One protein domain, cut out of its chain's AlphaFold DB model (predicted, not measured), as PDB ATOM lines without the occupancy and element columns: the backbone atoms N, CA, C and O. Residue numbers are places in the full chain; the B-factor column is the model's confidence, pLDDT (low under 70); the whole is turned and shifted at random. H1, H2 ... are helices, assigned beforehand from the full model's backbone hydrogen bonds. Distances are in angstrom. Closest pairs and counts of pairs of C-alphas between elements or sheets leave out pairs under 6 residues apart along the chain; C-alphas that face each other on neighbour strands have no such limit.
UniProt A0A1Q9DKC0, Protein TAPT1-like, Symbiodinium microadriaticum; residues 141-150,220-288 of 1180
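Overview. This is residues 141 to 150 and 220 to 288 of the 1180 residues of the protein "Protein TAPT1-like" of Symbiodinium microadriaticum (UniProt A0A1Q9DKC0). Two long helices, H3 and H4, run side by side in opposite directions, loosely spaced and joined at one end by the turn of residues 260 to 263. The short helix H2 packs on H4 and runs the same way as it, while the short helix H1 lies crosswise near residues 249 to 250 of H3, on the side away from H4. The printed part has 79 residues with four named helices, H1, H2, H3 and H4 in chain order, and no named strand; its class is all helix. The whole is loose, with a radius of gyration of the C-alphas of 14.4 A and spans of 40 by 30 by 20 A.

Along the chain. Find C-alpha 141 at (173.325, 323.015, 205.953); there H1 begins, and it runs through residues 141 to 150, 13.8 A from first to last C-alpha. After the cut, look at residues 220 to 228 for H2, 11.9 A long. Next find C-alpha 237 at (178.505, 328.194, 184.726), where H3 begins; it runs to residue 259 and is 31.2 A long. H4 takes residues 264 to 284, is 30.8 A long, and ends at C-alpha 284 at (182.409, 318.882, 176.839).

Arrangement. Start at H1, which only just touches H3, with 3 pairs of C-alphas within 8 A. Of H3, residues 249 to 250 alone take part; the closest C-alphas are those of Gly 144 and Tyr 250, 6.1 A apart. The lines of H1 and H3 are about perpendicular, at 74 degrees. H1 is apart from H4 and from H2. Go on to H2, which touches H4; their closest C-alphas, those of Val 228 and Ile 281, are 5.4 A apart. H2 and H4 run the same way at a shallow tilt of 18 degrees. H2 and H3 are apart. H3 and H4 are close but not clearly touching, with the closest C-alphas, those of Ile 255 and Val 267, 7.3 A apart. They run opposite ways at a shallow tilt of 9 degrees. On the backbone of H1, H2 and H3 you will find every O i to N i+4 pair within hydrogen-bond range; in H4 it is 16 of 17.

Size, cuts and confidence. The C-alphas farthest apart are those of Arg 261 and Gln 288, at 41.6 A. Residues 151 to 219 are not printed, and across this cut, between H1 and H2, C-alphas 150 and 220 are 29.7 A apart. Of the links that are printed whole, H2 to H3 is short, with 8 residues, and H3 to H4 is tight, with 4. The mean pLDDT of the printed part is 71.3; look for values under 70 at residues 141 to 150, 238 to 239, 242, 246 and 248 to 265 of this predicted model.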
ATOM      1  N   ARG A 141     173.648 321.893 206.859       56.75
ATOM      2  CA  ARG A 141     173.325 323.015 205.953       56.75
ATOM      3  C   ARG A 141     173.213 324.345 206.706       56.75
ATOM      4  O   ARG A 141     173.853 325.311 206.308       56.75
ATOM      5  N   SER A 142     172.467 324.400 207.816       61.66
ATOM      6  CA  SER A 142     172.348 325.621 208.634       61.66
ATOM      7  C   SER A 142     173.703 326.090 209.173       61.66
ATOM      8  O   SER A 142     174.048 327.254 209.017       61.66
ATOM      9  N   VAL A 143     174.494 325.183 209.753       61.50
ATOM     10  CA  VAL A 143     175.834 325.462 210.298       61.50
ATOM     11  C   VAL A 143     176.817 325.866 209.197       61.50
ATOM     12  O   VAL A 143     177.700 326.684 209.439       61.50
ATOM     13  N   GLY A 144     176.670 325.321 207.989       59.66
ATOM     14  CA  GLY A 144     177.458 325.664 206.812       59.66
ATOM     15  C   GLY A 144     177.143 327.061 206.266       59.66
ATOM     16  O   GLY A 144     178.072 327.819 205.989       59.66
ATOM     17  N   VAL A 145     175.859 327.432 206.191       59.59
ATOM     18  CA  VAL A 145     175.416 328.804 205.878       59.59
ATOM     19  C   VAL A 145     175.897 329.774 206.959       59.59
ATOM     20  O   VAL A 145     176.574 330.748 206.633       59.59
ATOM     21  N   ASP A 146     175.667 329.461 208.241       61.16
ATOM     22  CA  ASP A 146     176.182 330.233 209.380       61.16
ATOM     23  C   ASP A 146     177.708 330.407 209.289       61.16
ATOM     24  O   ASP A 146     178.214 331.494 209.550       61.16
ATOM     25  N   LEU A 147     178.461 329.369 208.897       58.06
ATOM     26  CA  LEU A 147     179.915 329.415 208.691       58.06
ATOM     27  C   LEU A 147     180.329 330.309 207.523       58.06
ATOM     28  O   LEU A 147     181.325 331.024 207.644       58.06
ATOM     29  N   PHE A 148     179.607 330.267 206.404       59.88
ATOM     30  CA  PHE A 148     179.884 331.097 205.234       59.88
ATOM     31  C   PHE A 148     179.616 332.574 205.548       59.88
ATOM     32  O   PHE A 148     180.487 333.422 205.333       59.88
ATOM     33  N   ASP A 149     178.493 332.871 206.204       58.03
ATOM     34  CA  ASP A 149     178.194 334.195 206.749       58.03
ATOM     35  C   ASP A 149     179.208 334.622 207.821       58.03
ATOM     36  O   ASP A 149     179.629 335.781 207.846       58.03
ATOM     37  N   LEU A 150     179.692 333.705 208.670       59.00
ATOM     38  CA  LEU A 150     180.765 333.985 209.629       59.00
ATOM     39  C   LEU A 150     182.093 334.293 208.924       59.00
ATOM     40  O   LEU A 150     182.871 335.116 209.410       59.00
ATOM     41  N   ASN A 220     178.404 308.745 193.125       76.81
ATOM     42  CA  ASN A 220     179.253 309.765 192.504       76.81
ATOM     43  C   ASN A 220     179.414 309.486 190.992       76.81
ATOM     44  O   ASN A 220     179.588 310.406 190.193       76.81
ATOM     45  N   PHE A 221     179.251 308.230 190.549       76.75
ATOM     46  CA  PHE A 221     179.147 307.885 189.124       76.75
ATOM     47  C   PHE A 221     177.799 308.287 188.492       76.75
ATOM     48  O   PHE A 221     177.766 308.691 187.326       76.75
ATOM     49  N   ALA A 222     176.687 308.213 189.232       75.06
ATOM     50  CA  ALA A 222     175.390 308.715 188.769       75.06
ATOM     51  C   ALA A 222     175.389 310.251 188.633       75.06
ATOM     52  O   ALA A 222     174.838 310.783 187.669       75.06
ATOM     53  N   GLU A 223     176.073 310.944 189.542       73.56
ATOM     54  CA  GLU A 223     176.271 312.397 189.535       73.56
ATOM     55  C   GLU A 223     177.210 312.862 188.399       73.56
ATOM     56  O   GLU A 223     176.868 313.767 187.636       73.56
ATOM     57  N   ILE A 224     178.342 312.173 188.175       77.56
ATOM     58  CA  ILE A 224     179.183 312.366 186.974       77.56
ATOM     59  C   ILE A 224     178.333 312.220 185.702       77.56
ATOM     60  O   ILE A 224     178.467 313.003 184.761       77.56
ATOM     61  N   LYS A 225     177.426 311.237 185.657       76.19
ATOM     62  CA  LYS A 225     176.554 311.003 184.500       76.19
ATOM     63  C   LYS A 225     175.508 312.111 184.306       76.19
ATOM     64  O   LYS A 225     175.223 312.456 183.163       76.19
ATOM     65  N   SER A 226     174.919 312.659 185.370       75.06
ATOM     66  CA  SER A 226     173.875 313.693 185.262       75.06
ATOM     67  C   SER A 226     174.429 315.086 184.931       75.06
ATOM     68  O   SER A 226     173.744 315.874 184.275       75.06
ATOM     69  N   THR A 227     175.668 315.373 185.341       71.81
ATOM     70  CA  THR A 227     176.356 316.656 185.119       71.81
ATOM     71  C   THR A 227     177.061 316.724 183.760       71.81
ATOM     72  O   THR A 227     176.856 317.670 183.003       71.81
ATOM     73  N   VAL A 228     177.851 315.709 183.391       77.94
ATOM     74  CA  VAL A 228     178.762 315.771 182.228       77.94
ATOM     75  C   VAL A 228     178.045 315.821 180.868       77.94
ATOM     76  O   VAL A 228     178.616 316.324 179.900       77.94
ATOM     77  N   PHE A 229     176.802 315.337 180.769       75.00
ATOM     78  CA  PHE A 229     176.033 315.360 179.513       75.00
ATOM     79  C   PHE A 229     175.186 316.626 179.296       75.00
ATOM     80  O   PHE A 229     174.588 316.773 178.229       75.00
ATOM     81  N   LYS A 230     175.142 317.560 180.255       75.62
ATOM     82  CA  LYS A 230     174.538 318.884 180.048       75.62
ATOM     83  C   LYS A 230     175.572 319.821 179.413       75.62
ATOM     84  O   LYS A 230     176.707 319.904 179.872       75.62
ATOM     85  N   ARG A 231     175.184 320.544 178.356       78.62
ATOM     86  CA  ARG A 231     176.019 321.601 177.758       78.62
ATOM     87  C   ARG A 231     175.686 322.925 178.435       78.62
ATOM     88  O   ARG A 231     174.581 323.430 178.262       78.62
ATOM     89  N   TYR A 232     176.631 323.465 179.193       79.25
ATOM     90  CA  TYR A 232     176.441 324.706 179.942       79.25
ATOM     91  C   TYR A 232     176.852 325.931 179.117       79.25
ATOM     92  O   TYR A 232     177.826 325.881 178.364       79.25
ATOM     93  N   GLU A 233     176.132 327.043 179.273       78.69
ATOM     94  CA  GLU A 233     176.558 328.343 178.746       78.69
ATOM     95  C   GLU A 233     177.520 329.046 179.714       78.69
ATOM     96  O   GLU A 233     177.447 328.855 180.932       78.69
ATOM     97  N   GLU A 234     178.361 329.947 179.186       75.06
ATOM     98  CA  GLU A 234     179.348 330.720 179.963       75.06
ATOM     99  C   GLU A 234     178.736 331.526 181.125       75.06
ATOM    100  O   GLU A 234     179.443 331.858 182.072       75.06
ATOM    101  N   LYS A 235     177.431 331.833 181.066       71.69
ATOM    102  CA  LYS A 235     176.678 332.494 182.144       71.69
ATOM    103  C   LYS A 235     176.230 331.509 183.227       71.69
ATOM    104  O   LYS A 235     176.577 331.684 184.389       71.69
ATOM    105  N   SER A 236     175.519 330.448 182.830       76.12
ATOM    106  CA  SER A 236     175.002 329.403 183.733       76.12
ATOM    107  C   SER A 236     176.099 328.658 184.502       76.12
ATOM    108  O   SER A 236     175.836 328.047 185.531       76.12
ATOM    109  N   LEU A 237     177.345 328.734 184.029       73.00
ATOM    110  CA  LEU A 237     178.505 328.194 184.726       73.00
ATOM    111  C   LEU A 237     178.721 328.821 186.118       73.00
ATOM    112  O   LEU A 237     179.197 328.130 187.015       73.00
ATOM    113  N   PHE A 238     178.400 330.108 186.308       66.94
ATOM    114  CA  PHE A 238     178.721 330.819 187.550       66.94
ATOM    115  C   PHE A 238     177.895 330.325 188.756       66.94
ATOM    116  O   PHE A 238     178.528 329.916 189.734       66.94
ATOM    117  N   PRO A 239     176.544 330.255 188.708       67.06
ATOM    118  CA  PRO A 239     175.757 329.671 189.799       67.06
ATOM    119  C   PRO A 239     176.116 328.207 190.068       67.06
ATOM    120  O   PRO A 239     176.198 327.794 191.220       67.06
ATOM    121  N   ILE A 240     176.407 327.431 189.019       74.19
ATOM    122  CA  ILE A 240     176.747 326.008 189.150       74.19
ATOM    123  C   ILE A 240     178.077 325.820 189.881       74.19
ATOM    124  O   ILE A 240     178.129 325.038 190.824       74.19
ATOM    125  N   ILE A 241     179.132 326.560 189.517       72.50
ATOM    126  CA  ILE A 241     180.413 326.516 190.244       72.50
ATOM    127  C   ILE A 241     180.254 327.046 191.678       72.50
ATOM    128  O   ILE A 241     180.891 326.525 192.589       72.50
ATOM    129  N   ALA A 242     179.403 328.051 191.912       67.19
ATOM    130  CA  ALA A 242     179.129 328.541 193.263       67.19
ATOM    131  C   ALA A 242     178.427 327.479 194.131       67.19
ATOM    132  O   ALA A 242     178.884 327.209 195.242       67.19
ATOM    133  N   SER A 243     177.380 326.831 193.608       71.69
ATOM    134  CA  SER A 243     176.659 325.738 194.273       71.69
ATOM    135  C   SER A 243     177.575 324.548 194.554       71.69
ATOM    136  O   SER A 243     177.631 324.076 195.683       71.69
ATOM    137  N   ASP A 244     178.354 324.120 193.560       72.12
ATOM    138  CA  ASP A 244     179.333 323.031 193.646       72.12
ATOM    139  C   ASP A 244     180.417 323.311 194.709       72.12
ATOM    140  O   ASP A 244     180.755 322.443 195.510       72.12
ATOM    141  N   ILE A 245     180.910 324.553 194.815       71.00
ATOM    142  CA  ILE A 245     181.842 324.966 195.883       71.00
ATOM    143  C   ILE A 245     181.175 324.952 197.269       71.00
ATOM    144  O   ILE A 245     181.826 324.584 198.251       71.00
ATOM    145  N   VAL A 246     179.908 325.357 197.375       67.69
ATOM    146  CA  VAL A 246     179.150 325.381 198.638       67.69
ATOM    147  C   VAL A 246     178.814 323.961 199.108       67.69
ATOM    148  O   VAL A 246     179.046 323.627 200.268       67.69
ATOM    149  N   GLU A 247     178.370 323.094 198.202       70.94
ATOM    150  CA  GLU A 247     178.118 321.674 198.450       70.94
ATOM    151  C   GLU A 247     179.402 320.951 198.879       70.94
ATOM    152  O   GLU A 247     179.433 320.315 199.932       70.94
ATOM    153  N   ARG A 248     180.518 321.167 198.169       68.31
ATOM    154  CA  ARG A 248     181.841 320.659 198.575       68.31
ATOM    155  C   ARG A 248     182.344 321.244 199.888       68.31
ATOM    156  O   ARG A 248     183.143 320.596 200.558       68.31
ATOM    157  N   PHE A 249     181.915 322.443 200.288       68.62
ATOM    158  CA  PHE A 249     182.239 322.986 201.608       68.62
ATOM    159  C   PHE A 249     181.481 322.241 202.715       68.62
ATOM    160  O   PHE A 249     182.085 321.936 203.744       68.62
ATOM    161  N   TYR A 250     180.219 321.862 202.489       65.06
ATOM    162  CA  TYR A 250     179.480 320.975 203.395       65.06
ATOM    163  C   TYR A 250     180.119 319.581 203.443       65.06
ATOM    164  O   TYR A 250     180.484 319.126 204.525       65.06
ATOM    165  N   VAL A 251     180.397 318.966 202.287       68.31
ATOM    166  CA  VAL A 251     181.084 317.664 202.203       68.31
ATOM    167  C   VAL A 251     182.470 317.717 202.858       68.31
ATOM    168  O   VAL A 251     182.841 316.784 203.556       68.31
ATOM    169  N   MET A 252     183.228 318.814 202.742       66.88
ATOM    170  CA  MET A 252     184.496 319.005 203.465       66.88
ATOM    171  C   MET A 252     184.318 319.109 204.986       66.88
ATOM    172  O   MET A 252     185.183 318.638 205.723       66.88
ATOM    173  N   LEU A 253     183.234 319.716 205.479       67.25
ATOM    174  CA  LEU A 253     182.929 319.769 206.913       67.25
ATOM    175  C   LEU A 253     182.521 318.389 207.439       67.25
ATOM    176  O   LEU A 253     183.078 317.943 208.443       67.25
ATOM    177  N   ASP A 254     181.636 317.686 206.735       62.25
ATOM    178  CA  ASP A 254     181.238 316.319 207.076       62.25
ATOM    179  C   ASP A 254     182.440 315.363 206.986       62.25
ATOM    180  O   ASP A 254     182.673 314.582 207.907       62.25
ATOM    181  N   ILE A 255     183.310 315.509 205.980       63.97
ATOM    182  CA  ILE A 255     184.606 314.816 205.900       63.97
ATOM    183  C   ILE A 255     185.507 315.167 207.090       63.97
ATOM    184  O   ILE A 255     186.183 314.280 207.596       63.97
ATOM    185  N   ILE A 256     185.527 316.400 207.606       66.56
ATOM    186  CA  ILE A 256     186.292 316.734 208.823       66.56
ATOM    187  C   ILE A 256     185.713 316.018 210.061       66.56
ATOM    188  O   ILE A 256     186.485 315.506 210.878       66.56
ATOM    189  N   PHE A 257     184.385 315.896 210.178       60.31
ATOM    190  CA  PHE A 257     183.731 315.084 211.217       60.31
ATOM    191  C   PHE A 257     183.945 313.565 211.023       60.31
ATOM    192  O   PHE A 257     184.066 312.829 212.005       60.31
ATOM    193  N   VAL A 258     184.057 313.078 209.784       59.44
ATOM    194  CA  VAL A 258     184.306 311.662 209.452       59.44
ATOM    195  C   VAL A 258     185.791 311.292 209.546       59.44
ATOM    196  O   VAL A 258     186.105 310.183 209.973       59.44
ATOM    197  N   ILE A 259     186.725 312.214 209.296       57.38
ATOM    198  CA  ILE A 259     188.169 312.053 209.566       57.38
ATOM    199  C   ILE A 259     188.420 311.853 211.067       57.38
ATOM    200  O   ILE A 259     189.321 311.101 211.442       57.38
ATOM    201  N   ALA A 260     187.597 312.455 211.934       57.97
ATOM    202  CA  ALA A 260     187.605 312.174 213.370       57.97
ATOM    203  C   ALA A 260     187.088 310.759 213.727       57.97
ATOM    204  O   ALA A 260     187.213 310.342 214.879       57.97
ATOM    205  N   ARG A 261     186.538 310.010 212.754       53.25
ATOM    206  CA  ARG A 261     186.123 308.606 212.881       53.25
ATOM    207  C   ARG A 261     187.040 307.634 212.124       53.25
ATOM    208  O   ARG A 261     187.636 306.799 212.800       53.25
ATOM    209  N   LEU A 262     187.179 307.694 210.787       51.28
ATOM    210  CA  LEU A 262     188.145 306.860 210.036       51.28
ATOM    211  C   LEU A 262     188.377 307.266 208.553       51.28
ATOM    212  O   LEU A 262     187.506 307.814 207.893       51.28
ATOM    213  N   LEU A 263     189.537 306.843 208.022       59.91
ATOM    214  CA  LEU A 263     189.925 306.699 206.598       59.91
ATOM    215  C   LEU A 263     190.101 307.955 205.708       59.91
ATOM    216  O   LEU A 263     189.218 308.384 204.974       59.91
ATOM    217  N   LEU A 264     191.373 308.355 205.575       59.53
ATOM    218  CA  LEU A 264     191.917 309.267 204.550       59.53
ATOM    219  C   LEU A 264     191.593 308.872 203.086       59.53
ATOM    220  O   LEU A 264     191.668 309.715 202.196       59.53
ATOM    221  N   LEU A 265     191.263 307.602 202.817       66.38
ATOM    222  CA  LEU A 265     191.065 307.080 201.458       66.38
ATOM    223  C   LEU A 265     189.851 307.705 200.750       66.38
ATOM    224  O   LEU A 265     189.954 308.034 199.571       66.38
ATOM    225  N   LEU A 266     188.741 307.905 201.470       70.75
ATOM    226  CA  LEU A 266     187.523 308.528 200.932       70.75
ATOM    227  C   LEU A 266     187.803 309.950 200.429       70.75
ATOM    228  O   LEU A 266     187.416 310.301 199.324       70.75
ATOM    229  N   VAL A 267     188.590 310.720 201.185       71.56
ATOM    230  CA  VAL A 267     189.011 312.086 200.827       71.56
ATOM    231  C   VAL A 267     189.784 312.121 199.503       71.56
ATOM    232  O   VAL A 267     189.616 313.033 198.700       71.56
ATOM    233  N   VAL A 268     190.641 311.122 199.261       76.75
ATOM    234  CA  VAL A 268     191.431 311.018 198.023       76.75
ATOM    235  C   VAL A 268     190.573 310.553 196.845       76.75
ATOM    236  O   VAL A 268     190.794 311.014 195.726       76.75
ATOM    237  N   LEU A 269     189.597 309.672 197.086       77.25
ATOM    238  CA  LEU A 269     188.627 309.270 196.068       77.25
ATOM    239  C   LEU A 269     187.742 310.449 195.658       77.25
ATOM    240  O   LEU A 269     187.615 310.678 194.461       77.25
ATOM    241  N   GLU A 270     187.228 311.228 196.614       77.50
ATOM    242  CA  GLU A 270     186.281 312.308 196.317       77.50
ATOM    243  C   GLU A 270     186.934 313.508 195.628       77.50
ATOM    244  O   GLU A 270     186.457 313.989 194.605       77.50
ATOM    245  N   ILE A 271     188.121 313.922 196.082       79.50
ATOM    246  CA  ILE A 271     188.920 314.911 195.343       79.50
ATOM    247  C   ILE A 271     189.276 314.372 193.939       79.50
ATOM    248  O   ILE A 271     189.366 315.136 192.978       79.50
ATOM    249  N   GLY A 272     189.450 313.054 193.792       81.94
ATOM    250  CA  GLY A 272     189.708 312.393 192.513       81.94
ATOM    251  C   GLY A 272     188.517 312.416 191.547       81.94
ATOM    252  O   GLY A 272     188.691 312.788 190.384       81.94
ATOM    253  N   THR A 273     187.316 312.049 192.006       79.62
ATOM    254  CA  THR A 273     186.072 312.115 191.218       79.62
ATOM    255  C   THR A 273     185.769 313.553 190.825       79.62
ATOM    256  O   THR A 273     185.500 313.806 189.654       79.62
ATOM    257  N   ASP A 274     185.929 314.509 191.736       76.69
ATOM    258  CA  ASP A 274     185.767 315.941 191.480       76.69
ATOM    259  C   ASP A 274     186.708 316.498 190.405       76.69
ATOM    260  O   ASP A 274     186.282 317.242 189.516       76.69
ATOM    261  N   TRP A 275     187.993 316.132 190.445       83.94
ATOM    262  CA  TRP A 275     188.942 316.547 189.408       83.94
ATOM    263  C   TRP A 275     188.562 315.957 188.044       83.94
ATOM    264  O   TRP A 275     188.732 316.621 187.018       83.94
ATOM    265  N   ILE A 276     187.996 314.745 188.020       84.44
ATOM    266  CA  ILE A 276     187.457 314.123 186.806       84.44
ATOM    267  C   ILE A 276     186.186 314.853 186.334       84.44
ATOM    268  O   ILE A 276     186.152 315.238 185.164       84.44
ATOM    269  N   LYS A 277     185.200 315.131 187.207       81.12
ATOM    270  CA  LYS A 277     183.993 315.936 186.898       81.12
ATOM    271  C   LYS A 277     184.391 317.241 186.200       81.12
ATOM    272  O   LYS A 277     183.976 317.494 185.068       81.12
ATOM    273  N   PHE A 278     185.281 318.021 186.818       79.94
ATOM    274  CA  PHE A 278     185.733 319.312 186.291       79.94
ATOM    275  C   PHE A 278     186.463 319.189 184.941       79.94
ATOM    276  O   PHE A 278     186.190 319.955 184.010       79.94
ATOM    277  N   CYS A 279     187.351 318.199 184.781       83.12
ATOM    278  CA  CYS A 279     188.049 317.941 183.513       83.12
ATOM    279  C   CYS A 279     187.112 317.485 182.381       83.12
ATOM    280  O   CYS A 279     187.419 317.698 181.205       83.12
ATOM    281  N   LEU A 280     185.980 316.856 182.704       83.94
ATOM    282  CA  LEU A 280     184.969 316.466 181.724       83.94
ATOM    283  C   LEU A 280     184.055 317.648 181.367       83.94
ATOM    284  O   LEU A 280     183.897 317.932 180.182       83.94
ATOM    285  N   ILE A 281     183.535 318.391 182.351       80.75
ATOM    286  CA  ILE A 281     182.668 319.567 182.132       80.75
ATOM    287  C   ILE A 281     183.382 320.632 181.282       80.75
ATOM    288  O   ILE A 281     182.826 321.096 180.283       80.75
ATOM    289  N   THR A 282     184.637 320.964 181.613       80.31
ATOM    290  CA  THR A 282     185.466 321.910 180.835       80.31
ATOM    291  C   THR A 282     185.672 321.471 179.386       80.31
ATOM    292  O   THR A 282     185.635 322.307 178.482       80.31
ATOM    293  N   LYS A 283     185.852 320.165 179.153       85.75
ATOM    294  CA  LYS A 283     186.072 319.587 177.823       85.75
ATOM    295  C   LYS A 283     184.791 319.515 176.988       85.75
ATOM    296  O   LYS A 283     184.832 319.859 175.812       85.75
ATOM    297  N   PHE A 284     183.675 319.063 177.563       84.62
ATOM    298  CA  PHE A 284     182.409 318.882 176.839       84.62
ATOM    299  C   PHE A 284     181.623 320.187 176.641       84.62
ATOM    300  O   PHE A 284     180.902 320.307 175.654       84.62
ATOM    301  N   SER A 285     181.811 321.185 177.510       81.25
ATOM    302  CA  SER A 285     181.230 322.528 177.335       81.25
ATOM    303  C   SER A 285     182.117 323.475 176.504       81.25
ATOM    304  O   SER A 285     181.805 324.654 176.391       81.25
ATOM    305  N   GLU A 286     183.222 322.977 175.924       87.12
ATOM    306  CA  GLU A 286     184.151 323.722 175.044       87.12
ATOM    307  C   GLU A 286     184.670 325.051 175.636       87.12
ATOM    308  O   GLU A 286     184.915 326.028 174.923       87.12
ATOM    309  N   MET A 287     184.834 325.106 176.963       80.44
ATOM    310  CA  MET A 287     184.997 326.372 177.681       80.44
ATOM    311  C   MET A 287     186.339 327.044 177.375       80.44
ATOM    312  O   MET A 287     187.411 326.452 177.531       80.44
ATOM    313  N   GLN A 288     186.299 328.317 176.977       81.50
ATOM    314  CA  GLN A 288     187.515 329.069 176.687       81.50
ATOM    315  C   GLN A 288     188.272 329.371 177.985       81.50
ATOM    316  O   GLN A 288     187.709 329.907 178.936       81.50
TER     317      GLN A 288